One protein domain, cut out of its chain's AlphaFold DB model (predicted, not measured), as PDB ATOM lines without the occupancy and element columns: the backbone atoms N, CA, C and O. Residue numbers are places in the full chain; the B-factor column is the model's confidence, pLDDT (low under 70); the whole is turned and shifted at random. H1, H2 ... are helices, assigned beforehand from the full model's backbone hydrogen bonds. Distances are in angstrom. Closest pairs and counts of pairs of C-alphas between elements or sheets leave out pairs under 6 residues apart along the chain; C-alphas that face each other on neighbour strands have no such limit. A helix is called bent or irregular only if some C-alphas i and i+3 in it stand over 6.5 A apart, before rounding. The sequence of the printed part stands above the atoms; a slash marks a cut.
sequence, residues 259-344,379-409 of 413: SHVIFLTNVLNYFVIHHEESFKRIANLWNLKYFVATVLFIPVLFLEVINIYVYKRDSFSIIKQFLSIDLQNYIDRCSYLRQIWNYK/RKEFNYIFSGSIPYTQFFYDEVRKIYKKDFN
ATOM      1  N   SER A 259      13.759  64.867 -22.342       93.00
ATOM      2  CA  SER A 259      12.903  63.812 -21.796       93.00
ATOM      3  C   SER A 259      13.628  62.464 -21.761       93.00
ATOM      4  O   SER A 259      13.618  61.798 -20.725       93.00
ATOM      5  N   HIS A 260      14.332  62.091 -22.838       95.44
ATOM      6  CA  HIS A 260      15.145  60.868 -22.873       95.44
ATOM      7  C   HIS A 260      16.288  60.905 -21.855       95.44
ATOM      8  O   HIS A 260      16.514  59.918 -21.157       95.44
ATOM      9  N   VAL A 261      16.981  62.041 -21.711       94.19
ATOM     10  CA  VAL A 261      18.073  62.185 -20.733       94.19
ATOM     11  C   VAL A 261      17.555  62.000 -19.309       94.19
ATOM     12  O   VAL A 261      18.146  61.260 -18.519       94.19
ATOM     13  N   ILE A 262      16.417  62.613 -18.985       88.88
ATOM     14  CA  ILE A 262      15.770  62.457 -17.681       88.88
ATOM     15  C   ILE A 262      15.334  61.007 -17.473       88.88
ATOM     16  O   ILE A 262      15.533  60.457 -16.388       88.88
ATOM     17  N   PHE A 263      14.761  60.368 -18.496       92.94
ATOM     18  CA  PHE A 263      14.324  58.983 -18.397       92.94
ATOM     19  C   PHE A 263      15.500  58.030 -18.158       92.94
ATOM     20  O   PHE A 263      15.474  57.267 -17.191       92.94
ATOM     21  N   LEU A 264      16.563  58.132 -18.960       95.31
ATOM     22  CA  LEU A 264      17.783  57.352 -18.778       95.31
ATOM     23  C   LEU A 264      18.368  57.571 -17.382       95.31
ATOM     24  O   LEU A 264      18.641  56.605 -16.679       95.31
ATOM     25  N   THR A 265      18.484  58.820 -16.930       92.00
ATOM     26  CA  THR A 265      19.019  59.121 -15.594       92.00
ATOM     27  C   THR A 265      18.175  58.484 -14.485       92.00
ATOM     28  O   THR A 265      18.729  57.916 -13.547       92.00
ATOM     29  N   ASN A 266      16.843  58.493 -14.603       88.62
ATOM     30  CA  ASN A 266      15.961  57.819 -13.645       88.62
ATOM     31  C   ASN A 266      16.175  56.298 -13.631       88.62
ATOM     32  O   ASN A 266      16.181  55.689 -12.561       88.62
ATOM     33  N   VAL A 267      16.392  55.689 -14.800       91.19
ATOM     34  CA  VAL A 267      16.729  54.263 -14.911       91.19
ATOM     35  C   VAL A 267      18.104  53.968 -14.317       91.19
ATOM     36  O   VAL A 267      18.264  52.973 -13.620       91.19
ATOM     37  N   LEU A 268      19.096  54.830 -14.519       91.75
ATOM     38  CA  LEU A 268      20.419  54.659 -13.919       91.75
ATOM     39  C   LEU A 268      20.371  54.818 -12.388       91.75
ATOM     40  O   LEU A 268      20.989  54.039 -11.661       91.75
ATOM     41  N   ASN A 269      19.554  55.750 -11.889       86.25
ATOM     42  CA  ASN A 269      19.355  55.995 -10.459       86.25
ATOM     43  C   ASN A 269      18.772  54.798  -9.719       86.25
ATOM     44  O   ASN A 269      19.090  54.611  -8.543       86.25
ATOM     45  N   TYR A 270      17.967  53.972 -10.394       84.50
ATOM     46  CA  TYR A 270      17.525  52.693  -9.847       84.50
ATOM     47  C   TYR A 270      18.731  51.858  -9.392       84.50
ATOM     48  O   TYR A 270      18.740  51.346  -8.276       84.50
ATOM     49  N   PHE A 271      19.803  51.791 -10.183       83.44
ATOM     50  CA  PHE A 271      20.995  51.032  -9.805       83.44
ATOM     51  C   PHE A 271      21.791  51.692  -8.684       83.44
ATOM     52  O   PHE A 271      22.375  50.963  -7.893       83.44
ATOM     53  N   VAL A 272      21.797  53.025  -8.572       77.81
ATOM     54  CA  VAL A 272      22.514  53.750  -7.503       77.81
ATOM     55  C   VAL A 272      21.811  53.635  -6.166       77.81
ATOM     56  O   VAL A 272      22.424  53.175  -5.206       77.81
ATOM     57  N   ILE A 273      20.531  54.022  -6.107       71.81
ATOM     58  CA  ILE A 273      19.729  53.954  -4.878       71.81
ATOM     59  C   ILE A 273      19.722  52.528  -4.367       71.81
ATOM     60  O   ILE A 273      19.830  52.281  -3.167       71.81
ATOM     61  N   HIS A 274      19.570  51.580  -5.287       66.75
ATOM     62  CA  HIS A 274      19.487  50.210  -4.879       66.75
ATOM     63  C   HIS A 274      20.859  49.569  -4.730       66.75
ATOM     64  O   HIS A 274      20.894  48.590  -4.034       66.75
ATOM     65  N   HIS A 275      21.995  50.065  -5.224       68.94
ATOM     66  CA  HIS A 275      23.258  49.301  -5.249       68.94
ATOM     67  C   HIS A 275      23.584  48.487  -3.969       68.94
ATOM     68  O   HIS A 275      23.804  47.278  -4.042       68.94
ATOM     69  N   GLU A 276      23.529  49.111  -2.788       59.53
ATOM     70  CA  GLU A 276      23.830  48.447  -1.507       59.53
ATOM     71  C   GLU A 276      22.668  47.592  -0.952       59.53
ATOM     72  O   GLU A 276      22.889  46.580  -0.282       59.53
ATOM     73  N   GLU A 277      21.413  47.925  -1.270       60.34
ATOM     74  CA  GLU A 277      20.221  47.164  -0.852       60.34
ATOM     75  C   GLU A 277      19.721  46.152  -1.909       60.34
ATOM     76  O   GLU A 277      19.004  45.204  -1.592       60.34
ATOM     77  N   SER A 278      20.131  46.316  -3.163       55.41
ATOM     78  CA  SER A 278      19.758  45.629  -4.410       55.41
ATOM     79  C   SER A 278      20.070  44.168  -4.290       55.41
ATOM     80  O   SER A 278      19.235  43.320  -4.582       55.41
ATOM     81  N   PHE A 279      21.270  43.867  -3.802       60.47
ATOM     82  CA  PHE A 279      21.710  42.498  -3.627       60.47
ATOM     83  C   PHE A 279      20.824  41.748  -2.620       60.47
ATOM     84  O   PHE A 279      20.547  40.556  -2.766       60.47
ATOM     85  N   LYS A 280      20.305  42.456  -1.605       61.94
ATOM     86  CA  LYS A 280      19.324  41.893  -0.669       61.94
ATOM     87  C   LYS A 280      17.932  41.791  -1.304       61.94
ATOM     88  O   LYS A 280      17.240  40.810  -1.034       61.94
ATOM     89  N   ARG A 281      17.548  42.764  -2.139       66.31
ATOM     90  CA  ARG A 281      16.223  42.886  -2.777       66.31
ATOM     91  C   ARG A 281      16.012  41.950  -3.969       66.31
ATOM     92  O   ARG A 281      14.884  41.519  -4.173       66.31
ATOM     93  N   ILE A 282      17.054  41.569  -4.711       77.62
ATOM     94  CA  ILE A 282      16.961  40.573  -5.789       77.62
ATOM     95  C   ILE A 282      16.968  39.181  -5.159       77.62
ATOM     96  O   ILE A 282      17.958  38.453  -5.118       77.62
ATOM     97  N   ALA A 283      15.835  38.866  -4.543       85.25
ATOM     98  CA  ALA A 283      15.634  37.653  -3.768       85.25
ATOM     99  C   ALA A 283      14.903  36.569  -4.565       85.25
ATOM    100  O   ALA A 283      14.945  35.401  -4.176       85.25
ATOM    101  N   ASN A 284      14.229  36.946  -5.654       92.56
ATOM    102  CA  ASN A 284      13.321  36.084  -6.397       92.56
ATOM    103  C   ASN A 284      13.370  36.325  -7.917       92.56
ATOM    104  O   ASN A 284      14.016  37.262  -8.394       92.56
ATOM    105  N   LEU A 285      12.706  35.442  -8.669       94.56
ATOM    106  CA  LEU A 285      12.683  35.463 -10.133       94.56
ATOM    107  C   LEU A 285      12.076  36.748 -10.698       94.56
ATOM    108  O   LEU A 285      12.573  37.240 -11.709       94.56
ATOM    109  N   TRP A 286      11.061  37.318 -10.041       94.88
ATOM    110  CA  TRP A 286      10.456  38.573 -10.486       94.88
ATOM    111  C   TRP A 286      11.482  39.712 -10.461       94.88
ATOM    112  O   TRP A 286      11.657  40.412 -11.459       94.88
ATOM    113  N   ASN A 287      12.217  39.867  -9.352       91.25
ATOM    114  CA  ASN A 287      13.232  40.915  -9.224       91.25
ATOM    115  C   ASN A 287      14.421  40.683 -10.162       91.25
ATOM    116  O   ASN A 287      14.964  41.644 -10.704       91.25
ATOM    117  N   LEU A 288      14.822  39.425 -10.364       93.38
ATOM    118  CA  LEU A 288      15.904  39.089 -11.288       93.38
ATOM    119  C   LEU A 288      15.526  39.434 -12.730       93.38
ATOM    120  O   LEU A 288      16.315  40.063 -13.432       93.38
ATOM    121  N   LYS A 289      14.314  39.064 -13.157       95.38
ATOM    122  CA  LYS A 289      13.812  39.401 -14.488       95.38
ATOM    123  C   LYS A 289      13.764  40.916 -14.684       95.38
ATOM    124  O   LYS A 289      14.299  41.392 -15.681       95.38
ATOM    125  N   TYR A 290      13.233  41.665 -13.710       93.25
ATOM    126  CA  TYR A 290      13.194  43.132 -13.772       93.25
ATOM    127  C   TYR A 290      14.589  43.728 -13.971       93.25
ATOM    128  O   TYR A 290      14.810  44.567 -14.844       93.25
ATOM    129  N   PHE A 291      15.549  43.258 -13.172       93.19
ATOM    130  CA  PHE A 291      16.929  43.717 -13.220       93.19
ATOM    131  C   PHE A 291      17.549  43.477 -14.600       93.19
ATOM    132  O   PHE A 291      18.056  44.411 -15.218       93.19
ATOM    133  N   VAL A 292      17.456  42.245 -15.114       94.56
ATOM    134  CA  VAL A 292      17.994  41.882 -16.434       94.56
ATOM    135  C   VAL A 292      17.303  42.683 -17.541       94.56
ATOM    136  O   VAL A 292      17.976  43.209 -18.427       94.56
ATOM    137  N   ALA A 293      15.977  42.834 -17.480       95.62
ATOM    138  CA  ALA A 293      15.214  43.620 -18.446       95.62
ATOM    139  C   ALA A 293      15.675  45.084 -18.473       95.62
ATOM    140  O   ALA A 293      15.874  45.634 -19.559       95.62
ATOM    141  N   THR A 294      15.912  45.668 -17.295       94.50
ATOM    142  CA  THR A 294      16.378  47.050 -17.121       94.50
ATOM    143  C   THR A 294      17.795  47.238 -17.662       94.50
ATOM    144  O   THR A 294      18.035  48.164 -18.434       94.50
ATOM    145  N   VAL A 295      18.726  46.330 -17.342       95.00
ATOM    146  CA  VAL A 295      20.099  46.357 -17.883       95.00
ATOM    147  C   VAL A 295      20.087  46.342 -19.411       95.00
ATOM    148  O   VAL A 295      20.781  47.134 -20.050       95.00
ATOM    149  N   LEU A 296      19.255  45.477 -19.996       96.31
ATOM    150  CA  LEU A 296      19.101  45.345 -21.443       96.31
ATOM    151  C   LEU A 296      18.307  46.491 -22.088       96.31
ATOM    152  O   LEU A 296      18.221  46.539 -23.312       96.31
ATOM    153  N   PHE A 297      17.691  47.379 -21.305       96.50
ATOM    154  CA  PHE A 297      16.951  48.535 -21.814       96.50
ATOM    155  C   PHE A 297      17.810  49.805 -21.877       96.50
ATOM    156  O   PHE A 297      17.604  50.631 -22.761       96.50
ATOM    157  N   ILE A 298      18.828  49.921 -21.017       97.38
ATOM    158  CA  ILE A 298      19.771  51.052 -21.009       97.38
ATOM    159  C   ILE A 298      20.379  51.359 -22.396       97.38
ATOM    160  O   ILE A 298      20.403  52.536 -22.753       97.38
ATOM    161  N   PRO A 299      20.813  50.374 -23.216       97.81
ATOM    162  CA  PRO A 299      21.343  50.650 -24.551       97.81
ATOM    163  C   PRO A 299      20.367  51.410 -25.446       97.81
ATOM    164  O   PRO A 299      20.766  52.348 -26.125       97.81
ATOM    165  N   VAL A 300      19.087  51.031 -25.413       97.50
ATOM    166  CA  VAL A 300      18.030  51.676 -26.199       97.50
ATOM    167  C   VAL A 300      17.880  53.130 -25.765       97.50
ATOM    168  O   VAL A 300      17.994  54.030 -26.589       97.50
ATOM    169  N   LEU A 301      17.734  53.360 -24.459       97.50
ATOM    170  CA  LEU A 301      17.580  54.703 -23.899       97.50
ATOM    171  C   LEU A 301      18.784  55.605 -24.196       97.50
ATOM    172  O   LEU A 301      18.616  56.784 -24.492       97.50
ATOM    173  N   PHE A 302      20.002  55.066 -24.135       98.06
ATOM    174  CA  PHE A 302      21.197  55.831 -24.478       98.06
ATOM    175  C   PHE A 302      21.231  56.229 -25.956       98.06
ATOM    176  O   PHE A 302      21.531  57.380 -26.267       98.06
ATOM    177  N   LEU A 303      20.893  55.307 -26.861       98.12
ATOM    178  CA  LEU A 303      20.810  55.616 -28.288       98.12
ATOM    179  C   LEU A 303      19.755  56.698 -28.559       98.12
ATOM    180  O   LEU A 303      20.035  57.649 -29.286       98.12
ATOM    181  N   GLU A 304      18.597  56.640 -27.901       97.25
ATOM    182  CA  GLU A 304      17.564  57.677 -28.008       97.25
ATOM    183  C   GLU A 304      18.053  59.052 -27.524       97.25
ATOM    184  O   GLU A 304      17.771  60.070 -28.156       97.25
ATOM    185  N   VAL A 305      18.846  59.101 -26.448       96.81
ATOM    186  CA  VAL A 305      19.468  60.341 -25.948       96.81
ATOM    187  C   VAL A 305      20.395  60.990 -26.985       96.81
ATOM    188  O   VAL A 305      20.531  62.220 -27.013       96.81
ATOM    189  N   ILE A 306      21.018  60.200 -27.860       96.19
ATOM    190  CA  ILE A 306      21.834  60.690 -28.982       96.19
ATOM    191  C   ILE A 306      21.059  60.719 -30.313       96.19
ATOM    192  O   ILE A 306      21.670  60.789 -31.376       96.19
ATOM    193  N   ASN A 307      19.720  60.733 -30.253       95.31
ATOM    194  CA  ASN A 307      18.787  60.793 -31.388       95.31
ATOM    195  C   ASN A 307      18.862  59.597 -32.358       95.31
ATOM    196  O   ASN A 307      18.532  59.726 -33.538       95.31
ATOM    197  N   ILE A 308      19.271  58.426 -31.872       96.56
ATOM    198  CA  ILE A 308      19.253  57.164 -32.613       96.56
ATOM    199  C   ILE A 308      18.067  56.331 -32.116       96.56
ATOM    200  O   ILE A 308      18.132  55.662 -31.089       96.56
ATOM    201  N   TYR A 309      16.969  56.371 -32.870       96.25
ATOM    202  CA  TYR A 309      15.748  55.622 -32.570       96.25
ATOM    203  C   TYR A 309      15.769  54.269 -33.275       96.25
ATOM    204  O   TYR A 309      15.752  54.205 -34.505       96.25
ATOM    205  N   VAL A 310      15.808  53.185 -32.503       95.69
ATOM    206  CA  VAL A 310      15.920  51.819 -33.030       95.69
ATOM    207  C   VAL A 310      15.079  50.838 -32.231       95.69
ATOM    208  O   VAL A 310      14.749  51.066 -31.067       95.69
ATOM    209  N   TYR A 311      14.763  49.706 -32.851       94.69
ATOM    210  CA  TYR A 311      14.156  48.591 -32.143       94.69
ATOM    211  C   TYR A 311      15.177  47.944 -31.191       94.69
ATOM    212  O   TYR A 311      16.369  47.853 -31.496       94.69
ATOM    213  N   LYS A 312      14.724  47.468 -30.024       94.31
ATOM    214  CA  LYS A 312      15.605  46.974 -28.946       94.31
ATOM    215  C   LYS A 312      16.588  45.901 -29.408       94.31
ATOM    216  O   LYS A 312      17.750  45.939 -29.009       94.31
ATOM    217  N   ARG A 313      16.145  44.967 -30.256       92.81
ATOM    218  CA  ARG A 313      17.000  43.901 -30.805       92.81
ATOM    219  C   ARG A 313      18.216  44.472 -31.535       92.81
ATOM    220  O   ARG A 313      19.315  43.946 -31.383       92.81
ATOM    221  N   ASP A 314      18.019  45.568 -32.257       95.12
ATOM    222  CA  ASP A 314      19.034  46.156 -33.125       95.12
ATOM    223  C   ASP A 314      19.999  47.048 -32.326       95.12
ATOM    224  O   ASP A 314      21.182  47.142 -32.663       95.12
ATOM    225  N   SER A 315      19.539  47.611 -31.199       96.88
ATOM    226  CA  SER A 315      20.357  48.458 -30.318       96.88
ATOM    227  C   SER A 315      21.636  47.786 -29.814       96.88
ATOM    228  O   SER A 315      22.631  48.469 -29.592       96.88
ATOM    229  N   PHE A 316      21.643  46.456 -29.658       96.25
ATOM    230  CA  PHE A 316      22.795  45.744 -29.105       96.25
ATOM    231  C   PHE A 316      23.988  45.749 -30.056       96.25
ATOM    232  O   PHE A 316      25.125  45.777 -29.600       96.25
ATOM    233  N   SER A 317      23.752  45.742 -31.367       96.44
ATOM    234  CA  SER A 317      24.836  45.836 -32.350       96.44
ATOM    235  C   SER A 317      25.443  47.241 -32.368       96.44
ATOM    236  O   SER A 317      26.661  47.394 -32.346       96.44
ATOM    237  N   ILE A 318      24.584  48.261 -32.304       97.81
ATOM    238  CA  ILE A 318      24.972  49.670 -32.364       97.81
ATOM    239  C   ILE A 318      25.692  50.081 -31.081       97.81
ATOM    240  O   ILE A 318      26.726  50.736 -31.144       97.81
ATOM    241  N   ILE A 319      25.195  49.681 -29.905       97.56
ATOM    242  CA  ILE A 319      25.775  50.126 -28.633       97.56
ATOM    243  C   ILE A 319      27.202  49.607 -28.424       97.56
ATOM    244  O   ILE A 319      28.003  50.272 -27.773       97.56
ATOM    245  N   LYS A 320      27.550  48.444 -28.995       96.69
ATOM    246  CA  LYS A 320      28.874  47.826 -28.825       96.69
ATOM    247  C   LYS A 320      30.012  48.741 -29.279       96.69
ATOM    248  O   LYS A 320      31.068  48.708 -28.661       96.69
ATOM    249  N   GLN A 321      29.786  49.621 -30.258       96.88
ATOM    250  CA  GLN A 321      30.805  50.581 -30.707       96.88
ATOM    251  C   GLN A 321      31.182  51.630 -29.644       96.88
ATOM    252  O   GLN A 321      32.230  52.258 -29.752       96.88
ATOM    253  N   PHE A 322      30.344  51.821 -28.620       97.12
ATOM    254  CA  PHE A 322      30.586  52.759 -27.519       97.12
ATOM    255  C   PHE A 322      31.162  52.080 -26.269       97.12
ATOM    256  O   PHE A 322      31.593  52.764 -25.346       97.12
ATOM    257  N   LEU A 323      31.139  50.748 -26.207       97.31
ATOM    258  CA  LEU A 323      31.419  49.990 -24.991       97.31
ATOM    259  C   LEU A 323      32.788  49.315 -25.050       97.31
ATOM    260  O   LEU A 323      33.167  48.737 -26.069       97.31
ATOM    261  N   SER A 324      33.491  49.298 -23.916       97.56
ATOM    262  CA  SER A 324      34.659  48.430 -23.745       97.56
ATOM    263  C   SER A 324      34.259  46.955 -23.826       97.56
ATOM    264  O   SER A 324      33.108  46.597 -23.559       97.56
ATOM    265  N   ILE A 325      35.215  46.079 -24.143       97.62
ATOM    266  CA  ILE A 325      34.967  44.634 -24.271       97.62
ATOM    267  C   ILE A 325      34.305  44.031 -23.021       97.62
ATOM    268  O   ILE A 325      33.406  43.201 -23.137       97.62
ATOM    269  N   ASP A 326      34.666  44.502 -21.826       96.69
ATOM    270  CA  ASP A 326      34.076  44.034 -20.567       96.69
ATOM    271  C   ASP A 326      32.593  44.399 -20.443       96.69
ATOM    272  O   ASP A 326      31.779  43.573 -20.022       96.69
ATOM    273  N   LEU A 327      32.218  45.615 -20.855       96.69
ATOM    274  CA  LEU A 327      30.825  46.061 -20.850       96.69
ATOM    275  C   LEU A 327      30.004  45.377 -21.951       96.69
ATOM    276  O   LEU A 327      28.834  45.061 -21.734       96.69
ATOM    277  N   GLN A 328      30.611  45.082 -23.103       97.06
ATOM    278  CA  GLN A 328      29.969  44.270 -24.142       97.06
ATOM    279  C   GLN A 328      29.678  42.855 -23.628       97.06
ATOM    280  O   GLN A 328      28.536  42.396 -23.685       97.06
ATOM    281  N   ASN A 329      30.679  42.205 -23.026       96.12
ATOM    282  CA  ASN A 329      30.540  40.889 -22.403       96.12
ATOM    283  C   ASN A 329      29.475  40.884 -21.295       96.12
ATOM    284  O   ASN A 329      28.816  39.870 -21.056       96.12
ATOM    285  N   TYR A 330      29.301  42.001 -20.589       95.56
ATOM    286  CA  TYR A 330      28.246  42.150 -19.595       95.56
ATOM    287  C   TYR A 330      26.839  42.113 -20.218       95.56
ATOM    288  O   TYR A 330      25.990  41.337 -19.766       95.56
ATOM    289  N   ILE A 331      26.602  42.878 -21.291       95.62
ATOM    290  CA  ILE A 331      25.334  42.844 -22.042       95.62
ATOM    291  C   ILE A 331      25.073  41.453 -22.621       95.62
ATOM    292  O   ILE A 331      23.948  40.949 -22.528       95.62
ATOM    293  N   ASP A 332      26.093  40.823 -23.205       95.81
ATOM    294  CA  ASP A 332      25.962  39.513 -23.847       95.81
ATOM    295  C   ASP A 332      25.542  38.439 -22.833       95.81
ATOM    296  O   ASP A 332      24.668  37.619 -23.117       95.81
ATOM    297  N   ARG A 333      26.051  38.503 -21.599       95.06
ATOM    298  CA  ARG A 333      25.607  37.614 -20.513       95.06
ATOM    299  C   ARG A 333      24.161  37.858 -20.098       95.06
ATOM    300  O   ARG A 333      23.407  36.899 -19.956       95.06
ATOM    301  N   CYS A 334      23.744  39.112 -19.929       95.62
ATOM    302  CA  CYS A 334      22.341  39.431 -19.642       95.62
ATOM    303  C   CYS A 334      21.413  38.956 -20.775       95.62
ATOM    304  O   CYS A 334      20.326  38.434 -20.524       95.62
ATOM    305  N   SER A 335      21.867  39.070 -22.024       95.50
ATOM    306  CA  SER A 335      21.156  38.571 -23.204       95.50
ATOM    307  C   SER A 335      21.080  37.045 -23.230       95.50
ATOM    308  O   SER A 335      20.024  36.496 -23.542       95.50
ATOM    309  N   TYR A 336      22.152  36.356 -22.841       95.25
ATOM    310  CA  TYR A 336      22.169  34.903 -22.704       95.25
ATOM    311  C   TYR A 336      21.163  34.423 -21.649       95.25
ATOM    312  O   TYR A 336      20.350  33.549 -21.938       95.25
ATOM    313  N   LEU A 337      21.119  35.052 -20.465       94.56
ATOM    314  CA  LEU A 337      20.117  34.733 -19.433       94.56
ATOM    315  C   LEU A 337      18.686  34.855 -19.948       94.56
ATOM    316  O   LEU A 337      17.848  34.014 -19.636       94.56
ATOM    317  N   ARG A 338      18.406  35.896 -20.740       95.12
ATOM    318  CA  ARG A 338      17.105  36.093 -21.388       95.12
ATOM    319  C   ARG A 338      16.761  34.937 -22.331       95.12
ATOM    320  O   ARG A 338      15.598  34.554 -22.412       95.12
ATOM    321  N   GLN A 339      17.739  34.403 -23.060       94.81
ATOM    322  CA  GLN A 339      17.537  33.295 -24.000       94.81
ATOM    323  C   GLN A 339      17.283  31.971 -23.279       94.81
ATOM    324  O   GLN A 339      16.383  31.232 -23.669       94.81
ATOM    325  N   ILE A 340      18.033  31.694 -22.210       94.75
ATOM    326  CA  ILE A 340      17.878  30.463 -21.421       94.75
ATOM    327  C   ILE A 340      16.796  30.569 -20.338       94.75
ATOM    328  O   ILE A 340      16.614  29.634 -19.556       94.75
ATOM    329  N   TRP A 341      16.089  31.701 -20.263       95.12
ATOM    330  CA  TRP A 341      15.103  31.956 -19.222       95.12
ATOM    331  C   TRP A 341      13.995  30.913 -19.264       95.12
ATOM    332  O   TRP A 341      13.252  30.783 -20.239       95.12
ATOM    333  N   ASN A 342      13.861  30.172 -18.175       93.56
ATOM    334  CA  ASN A 342      12.874  29.121 -18.064       93.56
ATOM    335  C   ASN A 342      12.427  29.009 -16.612       93.56
ATOM    336  O   ASN A 342      13.247  28.870 -15.709       93.56
ATOM    337  N   TYR A 343      11.121  29.051 -16.390       93.69
ATOM    338  CA  TYR A 343      10.532  28.902 -15.068       93.69
ATOM    339  C   TYR A 343       9.317  27.980 -15.124       93.69
ATOM    340  O   TYR A 343       8.726  27.731 -16.183       93.69
ATOM    341  N   LYS A 344       8.946  27.479 -13.949       95.44
ATOM    342  CA  LYS A 344       7.680  26.799 -13.693       95.44
ATOM    343  C   LYS A 344       7.084  27.415 -12.440       95.44
ATOM    344  O   LYS A 344       7.766  27.494 -11.424       95.44
ATOM    345  N   ARG A 379      21.502  32.869  -5.208       80.75
ATOM    346  CA  ARG A 379      22.328  34.084  -5.341       80.75
ATOM    347  C   ARG A 379      23.711  33.834  -5.941       80.75
ATOM    348  O   ARG A 379      24.175  34.663  -6.716       80.75
ATOM    349  N   LYS A 380      24.351  32.698  -5.633       82.06
ATOM    350  CA  LYS A 380      25.719  32.407  -6.100       82.06
ATOM    351  C   LYS A 380      25.829  32.429  -7.626       82.06
ATOM    352  O   LYS A 380      26.832  32.903  -8.143       82.06
ATOM    353  N   GLU A 381      24.785  31.984  -8.320       76.38
ATOM    354  CA  GLU A 381      24.732  31.933  -9.786       76.38
ATOM    355  C   GLU A 381      24.629  33.328 -10.421       76.38
ATOM    356  O   GLU A 381      25.009  33.509 -11.574       76.38
ATOM    357  N   PHE A 382      24.171  34.333  -9.664       82.19
ATOM    358  CA  PHE A 382      23.871  35.668 -10.189       82.19
ATOM    359  C   PHE A 382      24.788  36.777  -9.661       82.19
ATOM    360  O   PHE A 382      24.755  37.885 -10.192       82.19
ATOM    361  N   ASN A 383      25.661  36.488  -8.687       83.12
ATOM    362  CA  ASN A 383      26.631  37.449  -8.138       83.12
ATOM    363  C   ASN A 383      27.419  38.185  -9.224       83.12
ATOM    364  O   ASN A 383      27.596  39.398  -9.151       83.12
ATOM    365  N   TYR A 384      27.835  37.449 -10.252       79.12
ATOM    366  CA  TYR A 384      28.617  37.994 -11.351       79.12
ATOM    367  C   TYR A 384      27.850  39.054 -12.172       79.12
ATOM    368  O   TYR A 384      28.408  40.071 -12.586       79.12
ATOM    369  N   ILE A 385      26.547  38.846 -12.382       85.69
ATOM    370  CA  ILE A 385      25.679  39.779 -13.119       85.69
ATOM    371  C   ILE A 385      25.454  41.065 -12.318       85.69
ATOM    372  O   ILE A 385      25.300  42.142 -12.893       85.69
ATOM    373  N   PHE A 386      25.490  40.988 -10.992       85.38
ATOM    374  CA  PHE A 386      25.417  42.178 -10.149       85.38
ATOM    375  C   PHE A 386      26.740  42.934 -10.116       85.38
ATOM    376  O   PHE A 386      26.743  44.152 -10.260       85.38
ATOM    377  N   SER A 387      27.878  42.244 -10.012       86.44
ATOM    378  CA  SER A 387      29.178  42.927 -10.007       86.44
ATOM    379  C   SER A 387      29.434  43.715 -11.294       86.44
ATOM    380  O   SER A 387      30.030  44.787 -11.247       86.44
ATOM    381  N   GLY A 388      28.936  43.226 -12.436       90.75
ATOM    382  CA  GLY A 388      29.059  43.928 -13.713       90.75
ATOM    383  C   GLY A 388      28.173  45.172 -13.847       90.75
ATOM    384  O   GLY A 388      28.465  46.019 -14.687       90.75
ATOM    385  N   SER A 389      27.130  45.342 -13.021       90.88
ATOM    386  CA  SER A 389      26.207  46.471 -13.197       90.88
ATOM    387  C   SER A 389      26.795  47.812 -12.790       90.88
ATOM    388  O   SER A 389      26.401  48.815 -13.365       90.88
ATOM    389  N   ILE A 390      27.725  47.852 -11.828       89.75
ATOM    390  CA  ILE A 390      28.348  49.110 -11.379       89.75
ATOM    391  C   ILE A 390      29.153  49.772 -12.496       89.75
ATOM    392  O   ILE A 390      28.834  50.910 -12.836       89.75
ATOM    393  N   PRO A 391      30.190  49.122 -13.069       93.44
ATOM    394  CA  PRO A 391      30.965  49.757 -14.130       93.44
ATOM    395  C   PRO A 391      30.084  50.058 -15.346       93.44
ATOM    396  O   PRO A 391      30.268  51.082 -15.998       93.44
ATOM    397  N   TYR A 392      29.083  49.212 -15.605       94.50
ATOM    398  CA  TYR A 392      28.122  49.418 -16.678       94.50
ATOM    399  C   TYR A 392      27.288  50.686 -16.488       94.50
ATOM    400  O   TYR A 392      27.240  51.522 -17.384       94.50
ATOM    401  N   THR A 393      26.657  50.879 -15.330       92.88
ATOM    402  CA  THR A 393      25.831  52.070 -15.090       92.88
ATOM    403  C   THR A 393      26.676  53.324 -14.929       92.88
ATOM    404  O   THR A 393      26.260  54.380 -15.397       92.88
ATOM    405  N   GLN A 394      27.874  53.215 -14.339       93.19
ATOM    406  CA  GLN A 394      28.816  54.330 -14.214       93.19
ATOM    407  C   GLN A 394      29.183  54.903 -15.587       93.19
ATOM    408  O   GLN A 394      29.129  56.116 -15.763       93.19
ATOM    409  N   PHE A 395      29.467  54.040 -16.569       96.00
ATOM    410  CA  PHE A 395      29.743  54.469 -17.939       96.00
ATOM    411  C   PHE A 395      28.620  55.357 -18.498       96.00
ATOM    412  O   PHE A 395      28.870  56.475 -18.943       96.00
ATOM    413  N   PHE A 396      27.363  54.907 -18.413       95.88
ATOM    414  CA  PHE A 396      26.233  55.690 -18.926       95.88
ATOM    415  C   PHE A 396      25.974  56.967 -18.129       95.88
ATOM    416  O   PHE A 396      25.550  57.963 -18.712       95.88
ATOM    417  N   TYR A 397      26.243  56.977 -16.822       93.31
ATOM    418  CA  TYR A 397      26.185  58.203 -16.026       93.31
ATOM    419  C   TYR A 397      27.169  59.254 -16.517       93.31
ATOM    420  O   TYR A 397      26.805  60.424 -16.639       93.31
ATOM    421  N   ASP A 398      28.403  58.844 -16.795       94.44
ATOM    422  CA  ASP A 398      29.442  59.756 -17.255       94.44
ATOM    423  C   ASP A 398      29.087  60.331 -18.632       94.44
ATOM    424  O   ASP A 398      29.234  61.535 -18.854       94.44
ATOM    425  N   GLU A 399      28.522  59.517 -19.527       95.69
ATOM    426  CA  GLU A 399      28.016  60.000 -20.815       95.69
ATOM    427  C   GLU A 399      26.830  60.964 -20.663       95.69
ATOM    428  O   GLU A 399      26.812  62.038 -21.270       95.69
ATOM    429  N   VAL A 400      25.863  60.647 -19.799       92.88
ATOM    430  CA  VAL A 400      24.725  61.531 -19.500       92.88
ATOM    431  C   VAL A 400      25.189  62.875 -18.934       92.88
ATOM    432  O   VAL A 400      24.671  63.918 -19.332       92.88
ATOM    433  N   ARG A 401      26.191  62.885 -18.048       90.94
ATOM    434  CA  ARG A 401      26.777  64.121 -17.502       90.94
ATOM    435  C   ARG A 401      27.406  64.984 -18.595       90.94
ATOM    436  O   ARG A 401      27.171  66.193 -18.625       90.94
ATOM    437  N   LYS A 402      28.146  64.373 -19.530       94.31
ATOM    438  CA  LYS A 402      28.705  65.083 -20.696       94.31
ATOM    439  C   LYS A 402      27.599  65.727 -21.536       94.31
ATOM    440  O   LYS A 402      27.743  66.878 -21.943       94.31
ATOM    441  N   ILE A 403      26.493  65.014 -21.751       93.06
ATOM    442  CA  ILE A 403      25.323  65.506 -22.494       93.06
ATOM    443  C   ILE A 403      24.634  66.659 -21.754       93.06
ATOM    444  O   ILE A 403      24.374  67.691 -22.368       93.06
ATOM    445  N   TYR A 404      24.405  66.549 -20.440       87.31
ATOM    446  CA  TYR A 404      23.837  67.642 -19.638       87.31
ATOM    447  C   TYR A 404      24.631  68.940 -19.769       87.31
ATOM    448  O   TYR A 404      24.064  70.004 -20.043       87.31
ATOM    449  N   LYS A 405      25.953  68.828 -19.640       90.62
ATOM    450  CA  LYS A 405      26.859  69.964 -19.746       90.62
ATOM    451  C   LYS A 405      26.867  70.555 -21.153       90.62
ATOM    452  O   LYS A 405      26.708  71.761 -21.305       90.62
ATOM    453  N   LYS A 406      27.030  69.711 -22.176       93.25
ATOM    454  CA  LYS A 406      27.164  70.139 -23.574       93.25
ATOM    455  C   LYS A 406      25.870  70.722 -24.142       93.25
ATOM    456  O   LYS A 406      25.914  71.755 -24.798       93.25
ATOM    457  N   ASP A 407      24.747  70.045 -23.929       89.12
ATOM    458  CA  ASP A 407      23.514  70.308 -24.675       89.12
ATOM    459  C   ASP A 407      22.503  71.160 -23.896       89.12
ATOM    460  O   ASP A 407      21.640  71.792 -24.505       89.12
ATOM    461  N   PHE A 408      22.606  71.207 -22.562       86.38
ATOM    462  CA  PHE A 408      21.676  71.962 -21.713       86.38
ATOM    463  C   PHE A 408      22.355  73.015 -20.833       86.38
ATOM    464  O   PHE A 408      21.652  73.745 -20.135       86.38
ATOM    465  N   ASN A 409      23.690  73.128 -20.868       86.44
ATOM    466  CA  ASN A 409      24.465  74.020 -19.998       86.44
ATOM    467  C   ASN A 409      24.132  73.815 -18.504       86.44
ATOM    468  O   ASN A 409      24.020  74.763 -17.721       86.44
TER     469      ASN A 409
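This is residues 259 to 344 and 379 to 409 of the 413 residues of an uncharacterized protein of Thermosulfurimonas dismutans (UniProt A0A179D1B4). Three helical runs lie lengthwise in an elongated body: H1, with a kink, H2 followed by H3, and H6 followed by H7. H4 and H5 cover one side of it, H4 crossing H3 and H5 crossing H2 and the first residues of H7. The printed part has 117 residues, with seven named helices, H1 to H7 in order, no named strand, and the class all helix. It is compact, with a radius of gyration of the C-alphas of 14.3 A, and spans 47 by 29 by 24 A.

Find C-alpha 259 at (12.903, 63.812, -21.796); there H1, residues 259 to 281, begins, 28.5 A long. It has a kink of 74 degrees near residue 275 and is irregular, with C-alphas 273 and 276 7.6 A apart. Next come H2, residues 285 to 295, and H3, residues 298 to 305. H4 is residues 312 to 322, neither bent nor irregular, but only just: C-alphas 313 and 316 are 6.3 A apart. H5, residues 325 to 339, starts at C-alpha 325 (34.967, 44.634, -24.271) and is 20.8 A long. Beyond the cut, H6, residues 379 to 387, is irregular, with C-alphas 381 and 384 7.4 A apart. H7, residues 389 to 408, is 27.3 A long and ends at C-alpha 408 (21.676, 71.962, -21.713).

Look first at H5, the hub, touching three helices. It touches H2 at a steep tilt of 41 degrees, opposite ways, the closest C-alphas being those of Val 292 and Cys 334, 5.9 A apart. With residues 327 to 330 alone it touches H7, at a steep tilt of 67 degrees; the closest C-alphas, of Leu 327 and Tyr 392, are 6.0 A apart. With residues 330 to 334 alone it only just touches H6, with 3 pairs of C-alphas within 8 A, the closest those of Cys 334 and Ile 385, 7.3 A apart. H1 touches H7 at a shallow tilt of 26 degrees, opposite ways, with C-alphas 268 and 393 closest at 6.1 A. With residues 260 to 268 alone H1 touches H3, closest at C-alphas 260 and 305, 5.3 A. H3 touches H4, about perpendicular at 79 degrees, closest at C-alphas 300 and 315, 5.7 A. H1 and H5 are apart. In H2, H3 and H5 every O i to N i+4 pair is within hydrogen-bond range; in H1 14 of 19 are, in H6 3 of 5, in H7 15 of 16, and in H4 1 of 7, beside 5 of 8 O i to N i+3 pairs.

The two C-alphas farthest apart, of Lys 344 and Asn 409, are 50.5 A from each other. Residues 345 to 378 are not printed, and C-alphas 344 and 379 are 18.4 A apart across this cut. Of the links printed whole, H3 to H4 is short and the others are tight. The mean pLDDT of the printed part is 90.5; look for values under 70 at residues 274 to 281.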